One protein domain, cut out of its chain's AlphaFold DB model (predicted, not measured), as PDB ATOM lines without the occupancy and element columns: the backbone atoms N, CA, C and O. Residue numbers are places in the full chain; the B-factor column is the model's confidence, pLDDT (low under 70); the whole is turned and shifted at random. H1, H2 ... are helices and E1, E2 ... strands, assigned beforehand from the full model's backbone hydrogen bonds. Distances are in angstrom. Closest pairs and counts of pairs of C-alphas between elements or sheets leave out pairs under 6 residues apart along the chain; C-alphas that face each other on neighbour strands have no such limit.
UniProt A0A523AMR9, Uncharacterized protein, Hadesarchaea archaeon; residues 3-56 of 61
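Overview. This is residues 3 to 56 of the 61 residues of an uncharacterized protein of Hadesarchaea archaeon (UniProt A0A523AMR9). A small head, made of the short helix H1, the two-strand hairpin E1 and E2 and the loop of residues 10 to 23, has one long helix, H2, running out from it as an arm. Residues 34 to 39 at the far end of this arm stick out, and residues 38 to 42 fold the backbone back to the hairpin. The printed part has 54 residues, with two named helices and two named strands in the order H1, H2, E1, E2; the sheet, order E1 - E2, is antiparallel. The class is mixed, helices and strands, with under half of the residues in named elements. The whole is compact, with a radius of gyration of the C-alphas of 10.2 A, and its outline is elongated, spanning 29 by 19 by 18 A.

Arrangement. H1, residues 6 to 9, and H2, residues 24 to 37, are close but not clearly touching; their closest C-alphas, those of Leu 6 and Ala 26, are 7.5 A apart. E1, residues 43 to 45, also comes near Leu 6: the closest C-alphas of H1 and E1 are those of Leu 6 and Ser 45, 6.1 A apart. E1 and E2, residues 53 to 55, form an antiparallel hairpin, with 168 degrees between their directions. C-alphas 44 and 54 face each other at 5.1 A. N 44 and O 54 are within hydrogen-bond range at 3.0 A, as are N 54 and O 44 at 2.8 A. E2 is apart from H1 and from H2. In H2 every O i to N i+4 pair is within hydrogen-bond range; H1 is too short for such a pair, and its one O i to N i+3 pair is within range.

Along the chain. H1 begins at Leu 6, with its C-alpha at (265.009, 183.631, 166.405), and ends at Leu 9. H2 runs from Glu 24, C-alpha at (260.745, 195.414, 167.880), to Thr 37, C-alpha at (268.067, 189.769, 150.051), a length of 20.1 A from first to last C-alpha. E1 runs from Leu 43 to Ser 45. E2 runs from Val 53 to Asp 55, whose C-alpha is at (253.793, 181.273, 159.220).

Size, cuts and confidence. The two C-alphas farthest apart are those of Gly 38 and Gly 49, at 28.7 A. The C-alphas of Ile 3 and Leu 56, the first and last printed residues, are 11.5 A apart. The link from H1 to H2, with 14 residues, is long; that from H2 to E1, with 5, is tight; that from E1 to E2, with 7, is short. Residues 34 to 39, of which 34 to 37 belong to H2, stand free. The printed part has no cut. The mean pLDDT of the printed part is 96.2, and no printed residue is under 70.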
ATOM      1  N   ILE A   3     263.713 181.859 158.533       97.00
ATOM      2  CA  ILE A   3     264.704 182.192 159.565       97.00
ATOM      3  C   ILE A   3     264.430 181.295 160.772       97.00
ATOM      4  O   ILE A   3     263.288 181.161 161.208       97.00
ATOM      5  N   THR A   4     265.472 180.663 161.300       97.00
ATOM      6  CA  THR A   4     265.379 179.747 162.443       97.00
ATOM      7  C   THR A   4     266.169 180.275 163.630       97.00
ATOM      8  O   THR A   4     267.029 181.144 163.465       97.00
ATOM      9  N   CYS A   5     265.871 179.747 164.822       96.12
ATOM     10  CA  CYS A   5     266.544 180.111 166.070       96.12
ATOM     11  C   CYS A   5     266.399 181.604 166.428       96.12
ATOM     12  O   CYS A   5     267.337 182.215 166.955       96.12
ATOM     13  N   LEU A   6     265.248 182.214 166.122       96.75
ATOM     14  CA  LEU A   6     265.009 183.631 166.405       96.75
ATOM     15  C   LEU A   6     265.005 183.908 167.917       96.75
ATOM     16  O   LEU A   6     265.485 184.950 168.345       96.75
ATOM     17  N   ASP A   7     264.547 182.946 168.716       95.62
ATOM     18  CA  ASP A   7     264.595 182.917 170.183       95.62
ATOM     19  C   ASP A   7     266.020 182.969 170.750       95.62
ATOM     20  O   ASP A   7     266.259 183.565 171.802       95.62
ATOM     21  N   ARG A   8     266.992 182.391 170.036       95.81
ATOM     22  CA  ARG A   8     268.401 182.427 170.444       95.81
ATOM     23  C   ARG A   8     269.031 183.785 170.163       95.81
ATOM     24  O   ARG A   8     269.869 184.233 170.944       95.81
ATOM     25  N   LEU A   9     268.629 184.434 169.067       95.50
ATOM     26  CA  LEU A   9     269.094 185.776 168.707       95.50
ATOM     27  C   LEU A   9     268.409 186.856 169.560       95.50
ATOM     28  O   LEU A   9     269.053 187.798 170.014       95.50
ATOM     29  N   PHE A  10     267.112 186.684 169.812       96.31
ATOM     30  CA  PHE A  10     266.255 187.597 170.557       96.31
ATOM     31  C   PHE A  10     265.499 186.815 171.632       96.31
ATOM     32  O   PHE A  10     264.400 186.314 171.404       96.31
ATOM     33  N   ARG A  11     266.068 186.746 172.843       91.69
ATOM     34  CA  ARG A  11     265.503 185.943 173.949       91.69
ATOM     35  C   ARG A  11     264.058 186.289 174.327       91.69
ATOM     36  O   ARG A  11     263.377 185.451 174.899       91.69
ATOM     37  N   GLY A  12     263.582 187.489 173.989       93.44
ATOM     38  CA  GLY A  12     262.186 187.900 174.182       93.44
ATOM     39  C   GLY A  12     261.185 187.292 173.191       93.44
ATOM     40  O   GLY A  12     259.995 187.540 173.329       93.44
ATOM     41  N   CYS A  13     261.643 186.525 172.198       96.25
ATOM     42  CA  CYS A  13     260.794 185.907 171.178       96.25
ATOM     43  C   CYS A  13     260.539 184.414 171.409       96.25
ATOM     44  O   CYS A  13     259.862 183.805 170.590       96.25
ATOM     45  N   ALA A  14     261.078 183.820 172.480       96.44
ATOM     46  CA  ALA A  14     260.893 182.400 172.766       96.44
ATOM     47  C   ALA A  14     259.400 182.047 172.898       96.44
ATOM     48  O   ALA A  14     258.690 182.641 173.710       96.44
ATOM     49  N   GLY A  15     258.934 181.095 172.090       96.06
ATOM     50  CA  GLY A  15     257.541 180.642 172.064       96.06
ATOM     51  C   GLY A  15     256.547 181.618 171.425       96.06
ATOM     52  O   GLY A  15     255.341 181.402 171.538       96.06
ATOM     53  N   ALA A  16     257.011 182.689 170.771       96.19
ATOM     54  CA  ALA A  16     256.135 183.612 170.051       96.19
ATOM     55  C   ALA A  16     255.492 182.917 168.843       96.19
ATOM     56  O   ALA A  16     256.187 182.305 168.030       96.19
ATOM     57  N   ARG A  17     254.173 183.040 168.696       94.75
ATOM     58  CA  ARG A  17     253.390 182.367 167.637       94.75
ATOM     59  C   ARG A  17     252.741 183.336 166.660       94.75
ATOM     60  O   ARG A  17     252.153 182.915 165.667       94.75
ATOM     61  N   ARG A  18     252.847 184.635 166.934       94.50
ATOM     62  CA  ARG A  18     252.323 185.715 166.093       94.50
ATOM     63  C   ARG A  18     253.367 186.800 165.901       94.50
ATOM     64  O   ARG A  18     254.258 186.977 166.729       94.50
ATOM     65  N   TRP A  19     253.256 187.536 164.802       95.12
ATOM     66  CA  TRP A  19     254.220 188.572 164.443       95.12
ATOM     67  C   TRP A  19     254.290 189.694 165.491       95.12
ATOM     68  O   TRP A  19     255.370 190.210 165.778       95.12
ATOM     69  N   GLU A  20     253.165 190.036 166.110       95.06
ATOM     70  CA  GLU A  20     253.013 191.109 167.102       95.06
ATOM     71  C   GLU A  20     253.650 190.751 168.449       95.06
ATOM     72  O   GLU A  20     253.958 191.640 169.238       95.06
ATOM     73  N   GLU A  21     253.857 189.458 168.707       95.75
ATOM     74  CA  GLU A  21     254.518 188.954 169.917       95.75
ATOM     75  C   GLU A  21     256.046 189.080 169.826       95.75
ATOM     76  O   GLU A  21     256.741 188.983 170.837       95.75
ATOM     77  N   LEU A  22     256.589 189.318 168.628       96.75
ATOM     78  CA  LEU A  22     258.017 189.535 168.437       96.75
ATOM     79  C   LEU A  22     258.453 190.902 168.974       96.75
ATOM     80  O   LEU A  22     257.789 191.927 168.787       96.75
ATOM     81  N   THR A  23     259.656 190.947 169.548       97.31
ATOM     82  CA  THR A  23     260.274 192.213 169.950       97.31
ATOM     83  C   THR A  23     260.455 193.132 168.737       97.31
ATOM     84  O   THR A  23     260.546 192.688 167.588       97.31
ATOM     85  N   GLU A  24     260.504 194.447 168.964       97.31
ATOM     86  CA  GLU A  24     260.745 195.414 167.880       97.31
ATOM     87  C   GLU A  24     262.084 195.157 167.170       97.31
ATOM     88  O   GLU A  24     262.195 195.294 165.952       97.31
ATOM     89  N   GLU A  25     263.088 194.715 167.924       97.31
ATOM     90  CA  GLU A  25     264.411 194.356 167.418       97.31
ATOM     91  C   GLU A  25     264.342 193.156 166.466       97.31
ATOM     92  O   GLU A  25     264.894 193.216 165.366       97.31
ATOM     93  N   ALA A  26     263.601 192.105 166.833       97.50
ATOM     94  CA  ALA A  26     263.405 190.935 165.984       97.50
ATOM     95  C   ALA A  26     262.653 191.286 164.694       97.50
ATOM     96  O   ALA A  26     263.066 190.894 163.600       97.50
ATOM     97  N   ARG A  27     261.590 192.094 164.794       97.31
ATOM     98  CA  ARG A  27     260.836 192.571 163.622       97.31
ATOM     99  C   ARG A  27     261.708 193.426 162.703       97.31
ATOM    100  O   ARG A  27     261.672 193.257 161.483       97.31
ATOM    101  N   SER A  28     262.530 194.299 163.279       97.88
ATOM    102  CA  SER A  28     263.496 195.121 162.544       97.88
ATOM    103  C   SER A  28     264.576 194.278 161.861       97.88
ATOM    104  O   SER A  28     264.938 194.553 160.717       97.88
ATOM    105  N   PHE A  29     265.060 193.222 162.517       98.00
ATOM    106  CA  PHE A  29     266.003 192.269 161.930       98.00
ATOM    107  C   PHE A  29     265.409 191.556 160.715       98.00
ATOM    108  O   PHE A  29     266.031 191.556 159.654       98.00
ATOM    109  N   VAL A  30     264.190 191.024 160.831       96.88
ATOM    110  CA  VAL A  30     263.504 190.361 159.712       96.88
ATOM    111  C   VAL A  30     263.367 191.310 158.518       96.88
ATOM    112  O   VAL A  30     263.743 190.938 157.410       96.88
ATOM    113  N   ARG A  31     262.924 192.557 158.740       97.19
ATOM    114  CA  ARG A  31     262.810 193.574 157.675       97.19
ATOM    115  C   ARG A  31     264.146 193.851 156.982       97.19
ATOM    116  O   ARG A  31     264.193 193.916 155.760       97.19
ATOM    117  N   ARG A  32     265.235 193.969 157.746       98.12
ATOM    118  CA  ARG A  32     266.584 194.177 157.192       98.12
ATOM    119  C   ARG A  32     267.061 192.997 156.350       98.12
ATOM    120  O   ARG A  32     267.727 193.206 155.341       98.12
ATOM    121  N   VAL A  33     266.750 191.767 156.759       97.50
ATOM    122  CA  VAL A  33     267.087 190.568 155.978       97.50
ATOM    123  C   VAL A  33     266.302 190.551 154.664       97.50
ATOM    124  O   VAL A  33     266.882 190.276 153.615       97.50
ATOM    125  N   GLU A  34     265.011 190.886 154.688       97.12
ATOM    126  CA  GLU A  34     264.196 191.010 153.470       97.12
ATOM    127  C   GLU A  34     264.736 192.090 152.527       97.12
ATOM    128  O   GLU A  34     264.869 191.839 151.334       97.12
ATOM    129  N   GLU A  35     265.106 193.260 153.053       98.25
ATOM    130  CA  GLU A  35     265.682 194.360 152.270       98.25
ATOM    131  C   GLU A  35     267.019 193.971 151.626       98.25
ATOM    132  O   GLU A  35     267.225 194.190 150.435       98.25
ATOM    133  N   ALA A  36     267.913 193.339 152.389       98.31
ATOM    134  CA  ALA A  36     269.233 192.950 151.900       98.31
ATOM    135  C   ALA A  36     269.188 191.819 150.859       98.31
ATOM    136  O   ALA A  36     270.077 191.719 150.016       98.31
ATOM    137  N   THR A  37     268.183 190.943 150.934       97.56
ATOM    138  CA  THR A  37     268.067 189.769 150.051       97.56
ATOM    139  C   THR A  37     267.085 189.969 148.901       97.56
ATOM    140  O   THR A  37     267.159 189.244 147.912       97.56
ATOM    141  N   GLY A  38     266.146 190.910 149.025       97.25
ATOM    142  CA  GLY A  38     265.011 191.058 148.115       97.25
ATOM    143  C   GLY A  38     263.996 189.910 148.195       97.25
ATOM    144  O   GLY A  38     263.143 189.796 147.317       97.25
ATOM    145  N   VAL A  39     264.079 189.042 149.213       96.56
ATOM    146  CA  VAL A  39     263.228 187.850 149.355       96.56
ATOM    147  C   VAL A  39     262.382 187.952 150.626       96.56
ATOM    148  O   VAL A  39     262.941 188.125 151.708       96.56
ATOM    149  N   PRO A  40     261.049 187.773 150.551       95.62
ATOM    150  CA  PRO A  40     260.194 187.815 151.730       95.62
ATOM    151  C   PRO A  40     260.454 186.632 152.672       95.62
ATOM    152  O   PRO A  40     260.644 185.476 152.254       95.62
ATOM    153  N   VAL A  41     260.411 186.914 153.970       96.50
ATOM    154  CA  VAL A  41     260.450 185.910 155.031       96.50
ATOM    155  C   VAL A  41     259.037 185.408 155.276       96.50
ATOM    156  O   VAL A  41     258.129 186.164 155.605       96.50
ATOM    157  N   THR A  42     258.864 184.102 155.107       96.25
ATOM    158  CA  THR A  42     257.567 183.422 155.150       96.25
ATOM    159  C   THR A  42     257.444 182.480 156.340       96.25
ATOM    160  O   THR A  42     256.332 182.109 156.684       96.25
ATOM    161  N   LEU A  43     258.560 182.093 156.968       96.56
ATOM    162  CA  LEU A  43     258.588 181.224 158.145       96.56
ATOM    163  C   LEU A  43     259.616 181.733 159.157       96.56
ATOM    164  O   LEU A  43     260.752 182.045 158.784       96.56
ATOM    165  N   LEU A  44     259.226 181.774 160.427       97.19
ATOM    166  CA  LEU A  44     260.094 182.119 161.553       97.19
ATOM    167  C   LEU A  44     259.978 181.039 162.624       97.19
ATOM    168  O   LEU A  44     258.880 180.809 163.109       97.19
ATOM    169  N   SER A  45     261.084 180.409 163.012       97.56
ATOM    170  CA  SER A  45     261.116 179.536 164.195       97.56
ATOM    171  C   SER A  45     261.553 180.336 165.421       97.56
ATOM    172  O   SER A  45     262.561 181.053 165.390       97.56
ATOM    173  N   THR A  46     260.758 180.221 166.477       97.75
ATOM    174  CA  THR A  46     260.839 180.953 167.748       97.75
ATOM    175  C   THR A  46     261.052 180.008 168.934       97.75
ATOM    176  O   THR A  46     260.865 180.397 170.085       97.75
ATOM    177  N   GLY A  47     261.440 178.763 168.672       96.19
ATOM    178  CA  GLY A  47     261.656 177.745 169.688       96.19
ATOM    179  C   GLY A  47     261.850 176.358 169.087       96.19
ATOM    180  O   GLY A  47     261.965 176.195 167.868       96.19
ATOM    181  N   GLU A  48     261.919 175.367 169.973       93.94
ATOM    182  CA  GLU A  48     262.115 173.953 169.630       93.94
ATOM    183  C   GLU A  48     260.782 173.221 169.388       93.94
ATOM    184  O   GLU A  48     260.780 172.155 168.767       93.94
ATOM    185  N   GLY A  49     259.656 173.780 169.855       94.00
ATOM    186  CA  GLY A  49     258.321 173.230 169.633       94.00
ATOM    187  C   GLY A  49     257.872 173.358 168.177       94.00
ATOM    188  O   GLY A  49     258.230 174.300 167.471       94.00
ATOM    189  N   ILE A  50     257.036 172.424 167.718       91.69
ATOM    190  CA  ILE A  50     256.446 172.478 166.363       91.69
ATOM    191  C   ILE A  50     255.538 173.709 166.232       91.69
ATOM    192  O   ILE A  50     255.413 174.307 165.166       91.69
ATOM    193  N   GLU A  51     254.909 174.080 167.337       94.00
ATOM    194  CA  GLU A  51     254.058 175.244 167.499       94.00
ATOM    195  C   GLU A  51     254.827 176.559 167.674       94.00
ATOM    196  O   GLU A  51     254.217 177.624 167.580       94.00
ATOM    197  N   ASP A  52     256.148 176.507 167.868       96.25
ATOM    198  CA  ASP A  52     257.024 177.681 167.968       96.25
ATOM    199  C   ASP A  52     257.495 178.110 166.570       96.25
ATOM    200  O   ASP A  52     258.685 178.281 166.279       96.25
ATOM    201  N   VAL A  53     256.526 178.224 165.660       96.38
ATOM    202  CA  VAL A  53     256.728 178.632 164.274       96.38
ATOM    203  C   VAL A  53     255.648 179.630 163.875       96.38
ATOM    204  O   VAL A  53     254.455 179.362 163.998       96.38
ATOM    205  N   ILE A  54     256.073 180.772 163.337       96.12
ATOM    206  CA  ILE A  54     255.197 181.790 162.757       96.12
ATOM    207  C   ILE A  54     255.194 181.616 161.236       96.12
ATOM    208  O   ILE A  54     256.235 181.765 160.586       96.12
ATOM    209  N   ASP A  55     254.022 181.330 160.667       95.38
ATOM    210  CA  ASP A  55     253.793 181.273 159.220       95.38
ATOM    211  C   ASP A  55     253.233 182.607 158.708       95.38
ATOM    212  O   ASP A  55     252.125 183.013 159.051       95.38
ATOM    213  N   LEU A  56     254.019 183.286 157.871       94.25
ATOM    214  CA  LEU A  56     253.704 184.587 157.274       94.25
ATOM    215  C   LEU A  56     253.345 184.478 155.784       94.25
ATOM    216  O   LEU A  56     253.171 185.497 155.113       94.25
TER     217      LEU A  56